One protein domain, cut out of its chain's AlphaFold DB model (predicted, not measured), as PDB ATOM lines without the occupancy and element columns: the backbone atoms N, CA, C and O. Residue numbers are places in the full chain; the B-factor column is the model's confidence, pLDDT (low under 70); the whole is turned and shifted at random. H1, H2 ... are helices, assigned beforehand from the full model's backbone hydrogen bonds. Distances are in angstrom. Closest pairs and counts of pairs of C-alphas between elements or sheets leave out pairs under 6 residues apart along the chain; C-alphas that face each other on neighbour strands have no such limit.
ATOM      1  N   GLN A  11       5.835   9.091 -33.684       84.94
ATOM      2  CA  GLN A  11       6.338   8.842 -32.326       84.94
ATOM      3  C   GLN A  11       7.666   8.082 -32.308       84.94
ATOM      4  O   GLN A  11       8.511   8.360 -31.463       84.94
ATOM      5  N   ILE A  12       7.855   7.122 -33.219       82.31
ATOM      6  CA  ILE A  12       9.119   6.387 -33.349       82.31
ATOM      7  C   ILE A  12      10.216   7.304 -33.904       82.31
ATOM      8  O   ILE A  12      11.354   7.217 -33.449       82.31
ATOM      9  N   ALA A  13       9.885   8.180 -34.857       86.31
ATOM     10  CA  ALA A  13      10.823   9.143 -35.430       86.31
ATOM     11  C   ALA A  13      11.273  10.218 -34.422       86.31
ATOM     12  O   ALA A  13      12.432  10.624 -34.448       86.31
ATOM     13  N   ASP A  14      10.384  10.636 -33.519       92.06
ATOM     14  CA  ASP A  14      10.668  11.638 -32.483       92.06
ATOM     15  C   ASP A  14      11.378  11.040 -31.245       92.06
ATOM     16  O   ASP A  14      11.727  11.758 -30.304       92.06
ATOM     17  N   MET A  15      11.577   9.719 -31.213       89.25
ATOM     18  CA  MET A  15      12.124   8.997 -30.068       89.25
ATOM     19  C   MET A  15      13.646   9.171 -29.963       89.25
ATOM     20  O   MET A  15      14.368   9.082 -30.956       89.25
ATOM     21  N   SER A  16      14.159   9.383 -28.747       91.56
ATOM     22  CA  SER A  16      15.601   9.543 -28.529       91.56
ATOM     23  C   SER A  16      16.363   8.219 -28.687       91.56
ATOM     24  O   SER A  16      15.814   7.143 -28.439       91.56
ATOM     25  N   GLU A  17      17.654   8.277 -29.029       87.00
ATOM     26  CA  GLU A  17      18.508   7.078 -29.135       87.00
ATOM     27  C   GLU A  17      18.528   6.256 -27.829       87.00
ATOM     28  O   GLU A  17      18.450   5.029 -27.859       87.00
ATOM     29  N   GLN A  18      18.530   6.920 -26.667       88.94
ATOM     30  CA  GLN A  18      18.462   6.257 -25.357       88.94
ATOM     31  C   GLN A  18      17.142   5.512 -25.120       88.94
ATOM     32  O   GLN A  18      17.129   4.440 -24.503       88.94
ATOM     33  N   ASP A  19      16.026   6.062 -25.596       86.94
ATOM     34  CA  ASP A  19      14.716   5.420 -25.484       86.94
ATOM     35  C   ASP A  19      14.618   4.208 -26.416       86.94
ATOM     36  O   ASP A  19      14.113   3.155 -26.008       86.94
ATOM     37  N   VAL A  20      15.182   4.313 -27.626       85.50
ATOM     38  CA  VAL A  20      15.334   3.182 -28.554       85.50
ATOM     39  C   VAL A  20      16.148   2.065 -27.897       85.50
ATOM     40  O   VAL A  20      15.686   0.924 -27.841       85.50
ATOM     41  N   ASP A  21      17.311   2.382 -27.327       84.81
ATOM     42  CA  ASP A  21      18.168   1.406 -26.648       84.81
ATOM     43  C   ASP A  21      17.461   0.742 -25.464       84.81
ATOM     44  O   ASP A  21      17.550  -0.474 -25.268       84.81
ATOM     45  N   THR A  22      16.693   1.515 -24.698       86.81
ATOM     46  CA  THR A  22      15.905   1.004 -23.570       86.81
ATOM     47  C   THR A  22      14.815   0.038 -24.035       86.81
ATOM     48  O   THR A  22      14.588  -1.003 -23.406       86.81
ATOM     49  N   LEU A  23      14.134   0.343 -25.141       84.75
ATOM     50  CA  LEU A  23      13.127  -0.539 -25.729       84.75
ATOM     51  C   LEU A  23      13.755  -1.817 -26.282       84.75
ATOM     52  O   LEU A  23      13.268  -2.914 -25.995       84.75
ATOM     53  N   LEU A  24      14.870  -1.699 -27.000       83.44
ATOM     54  CA  LEU A  24      15.608  -2.844 -27.522       83.44
ATOM     55  C   LEU A  24      16.145  -3.729 -26.397       83.44
ATOM     56  O   LEU A  24      16.073  -4.951 -26.505       83.44
ATOM     57  N   ALA A  25      16.609  -3.150 -25.288       81.75
ATOM     58  CA  ALA A  25      17.057  -3.902 -24.120       81.75
ATOM     59  C   ALA A  25      15.927  -4.733 -23.489       81.75
ATOM     60  O   ALA A  25      16.168  -5.859 -23.054       81.75
ATOM     61  N   ARG A  26      14.690  -4.218 -23.475       78.06
ATOM     62  CA  ARG A  26      13.505  -4.955 -22.995       78.06
ATOM     63  C   ARG A  26      13.059  -6.047 -23.963       78.06
ATOM     64  O   ARG A  26      12.546  -7.071 -23.519       78.06
ATOM     65  N   LEU A  27      13.228  -5.817 -25.264       81.62
ATOM     66  CA  LEU A  27      12.873  -6.777 -26.306       81.62
ATOM     67  C   LEU A  27      13.935  -7.868 -26.482       81.62
ATOM     68  O   LEU A  27      13.640  -8.928 -27.036       81.62
ATOM     69  N   ARG A  28      15.170  -7.610 -26.029       74.81
ATOM     70  CA  ARG A  28      16.293  -8.530 -26.180       74.81
ATOM     71  C   ARG A  28      15.939  -9.855 -25.504       74.81
ATOM     72  O   ARG A  28      15.719  -9.878 -24.289       74.81
ATOM     73  N   PRO A  29      15.870 -10.964 -26.263       68.06
ATOM     74  CA  PRO A  29      15.590 -12.263 -25.682       68.06
ATOM     75  C   PRO A  29      16.617 -12.564 -24.586       68.06
ATOM     76  O   PRO A  29      17.795 -12.227 -24.755       68.06
ATOM     77  N   PRO A  30      16.208 -13.196 -23.471       69.19
ATOM     78  CA  PRO A  30      17.165 -13.632 -22.469       69.19
ATOM     79  C   PRO A  30      18.203 -14.546 -23.135       69.19
ATOM     80  O   PRO A  30      17.836 -15.309 -24.037       69.19
ATOM     81  N   PRO A  31      19.477 -14.478 -22.709       68.88
ATOM     82  CA  PRO A  31      20.542 -15.271 -23.305       68.88
ATOM     83  C   PRO A  31      20.145 -16.747 -23.307       68.88
ATOM     84  O   PRO A  31      19.729 -17.293 -22.281       68.88
ATOM     85  N   GLU A  32      20.224 -17.383 -24.477       65.75
ATOM     86  CA  GLU A  32      19.933 -18.807 -24.563       65.75
ATOM     87  C   GLU A  32      20.988 -19.601 -23.792       65.75
ATOM     88  O   GLU A  32      22.179 -19.285 -23.867       65.75
ATOM     89  N   PRO A  33      20.586 -20.667 -23.079       69.06
ATOM     90  CA  PRO A  33      21.548 -21.553 -22.455       69.06
ATOM     91  C   PRO A  33      22.481 -22.156 -23.513       69.06
ATOM     92  O   PRO A  33      22.034 -22.672 -24.547       69.06
ATOM     93  N   THR A  34      23.783 -22.115 -23.236       71.94
ATOM     94  CA  THR A  34      24.824 -22.783 -24.031       71.94
ATOM     95  C   THR A  34      24.759 -24.303 -23.895       71.94
ATOM     96  O   THR A  34      25.137 -25.005 -24.828       71.94
ATOM     97  N   ASP A  35      24.231 -24.816 -22.780       83.56
ATOM     98  CA  ASP A  35      23.984 -26.246 -22.579       83.56
ATOM     99  C   ASP A  35      22.723 -26.709 -23.350       83.56
ATOM    100  O   ASP A  35      21.620 -26.210 -23.084       83.56
ATOM    101  N   PRO A  36      22.841 -27.695 -24.264       78.06
ATOM    102  CA  PRO A  36      21.711 -28.277 -24.988       78.06
ATOM    103  C   PRO A  36      20.573 -28.774 -24.085       78.06
ATOM    104  O   PRO A  36      19.399 -28.623 -24.435       78.06
ATOM    105  N   LYS A  37      20.888 -29.334 -22.907       80.19
ATOM    106  CA  LYS A  37      19.865 -29.817 -21.961       80.19
ATOM    107  C   LYS A  37      19.090 -28.657 -21.346       80.19
ATOM    108  O   LYS A  37      17.861 -28.694 -21.289       80.19
ATOM    109  N   ALA A  38      19.795 -27.606 -20.936       78.00
ATOM    110  CA  ALA A  38      19.180 -26.393 -20.412       78.00
ATOM    111  C   ALA A  38      18.311 -25.688 -21.470       78.00
ATOM    112  O   ALA A  38      17.219 -25.211 -21.149       78.00
ATOM    113  N   ARG A  39      18.729 -25.695 -22.743       76.12
ATOM    114  CA  ARG A  39      17.934 -25.170 -23.864       76.12
ATOM    115  C   ARG A  39      16.635 -25.950 -24.066       76.12
ATOM    116  O   ARG A  39      15.570 -25.340 -24.157       76.12
ATOM    117  N   ALA A  40      16.697 -27.282 -24.070       79.12
ATOM    118  CA  ALA A  40      15.512 -28.134 -24.186       79.12
ATOM    119  C   ALA A  40      14.539 -27.928 -23.010       79.12
ATOM    120  O   ALA A  40      13.328 -27.805 -23.208       79.12
ATOM    121  N   ALA A  41      15.063 -27.813 -21.786       79.81
ATOM    122  CA  ALA A  41      14.256 -27.532 -20.602       79.81
ATOM    123  C   ALA A  41      13.571 -26.156 -20.673       79.81
ATOM    124  O   ALA A  41      12.388 -26.044 -20.345       79.81
ATOM    125  N   ALA A  42      14.277 -25.115 -21.127       75.12
ATOM    126  CA  ALA A  42      13.708 -23.781 -21.309       75.12
ATOM    127  C   ALA A  42      12.615 -23.763 -22.393       75.12
ATOM    128  O   ALA A  42      11.550 -23.183 -22.188       75.12
ATOM    129  N   ALA A  43      12.829 -24.455 -23.517       75.19
ATOM    130  CA  ALA A  43      11.831 -24.584 -24.577       75.19
ATOM    131  C   ALA A  43      10.545 -25.270 -24.080       75.19
ATOM    132  O   ALA A  43       9.442 -24.788 -24.347       75.19
ATOM    133  N   LEU A  44      10.673 -26.337 -23.283       75.88
ATOM    134  CA  LEU A  44       9.529 -27.017 -22.668       75.88
ATOM    135  C   LEU A  44       8.767 -26.120 -21.682       75.88
ATOM    136  O   LEU A  44       7.535 -26.141 -21.667       75.88
ATOM    137  N   ARG A  45       9.470 -25.310 -20.879       72.38
ATOM    138  CA  ARG A  45       8.840 -24.348 -19.953       72.38
ATOM    139  C   ARG A  45       8.037 -23.282 -20.698       72.38
ATOM    140  O   ARG A  45       6.883 -23.040 -20.337       72.38
ATOM    141  N   ARG A  46       8.593 -22.731 -21.783       72.12
ATOM    142  CA  ARG A  46       7.899 -21.774 -22.661       72.12
ATOM    143  C   ARG A  46       6.669 -22.393 -23.324       72.12
ATOM    144  O   ARG A  46       5.598 -21.790 -23.286       72.12
ATOM    145  N   ALA A  47       6.795 -23.606 -23.869       70.81
ATOM    146  CA  ALA A  47       5.696 -24.323 -24.520       70.81
ATOM    147  C   ALA A  47       4.531 -24.606 -23.559       70.81
ATOM    148  O   ALA A  47       3.369 -24.450 -23.922       70.81
ATOM    149  N   ARG A  48       4.839 -24.942 -22.300       73.56
ATOM    150  CA  ARG A  48       3.836 -25.134 -21.241       73.56
ATOM    151  C   ARG A  48       3.296 -23.830 -20.653       73.56
ATOM    152  O   ARG A  48       2.462 -23.871 -19.757       73.56
ATOM    153  N   GLY A  49       3.774 -22.676 -21.120       66.88
ATOM    154  CA  GLY A  49       3.371 -21.374 -20.602       66.88
ATOM    155  C   GLY A  49       3.801 -21.119 -19.156       66.88
ATOM    156  O   GLY A  49       3.283 -20.193 -18.543       66.88
ATOM    157  N   ALA A  50       4.751 -21.893 -18.620       63.28
ATOM    158  CA  ALA A  50       5.230 -21.750 -17.242       63.28
ATOM    159  C   ALA A  50       5.924 -20.397 -17.002       63.28
ATOM    160  O   ALA A  50       5.927 -19.890 -15.885       63.28
ATOM    161  N   ASP A  51       6.456 -19.792 -18.067       62.81
ATOM    162  CA  ASP A  51       7.092 -18.474 -18.027       62.81
ATOM    163  C   ASP A  51       6.092 -17.317 -18.234       62.81
ATOM    164  O   ASP A  51       6.469 -16.144 -18.163       62.81
TER     165      ASP A  51
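This is residues 11 to 51 of the 76 residues of an uncharacterized protein of Mycolicibacterium pulveris (UniProt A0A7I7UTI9). Two separate helices stand at the two ends of a stretched link, with no packed core between them. H1 lies along the long axis of the model, the link from residue 28 to residue 35 carries that axis on, and H2 is turned across its far end, like a loose L whose arms do not meet. The printed part has 41 residues with two named helices, H1 then H2, and no named strand; the class is all helix. It is extended, with a radius of gyration of the C-alphas of 15.4 A, and it spans 43 by 22 by 11 A, an outline only just flat.

H1, residues 17 to 27, has the N-to-C direction (-0.29, -0.94, 0.19). H2, residues 36 to 47, has the N-to-C direction (-0.95, 0.32, 0.01). H1 and H2 are apart, with no C-alpha of the one within 8 A of the other. Eight residues make the short link between them. In both H1 and H2 every O i to N i+4 pair is within hydrogen-bond range. Residues 21 to 31, of which 21 to 27 belong to H1, stand free.

H1 begins at C-alpha 17, at (18.508, 7.078, -29.135), and measures 15.2 A from first to last C-alpha. H2 measures 16.5 A and ends at C-alpha 47, at (5.696, -24.323, -24.520).

The C-alphas of Asp 14 and Lys 37 are the two farthest apart, at 43.7 A. The printed part has no cut and no long link. The mean pLDDT of the printed part is 78.2; residues 29 to 33 and 49 to 51 are under 70.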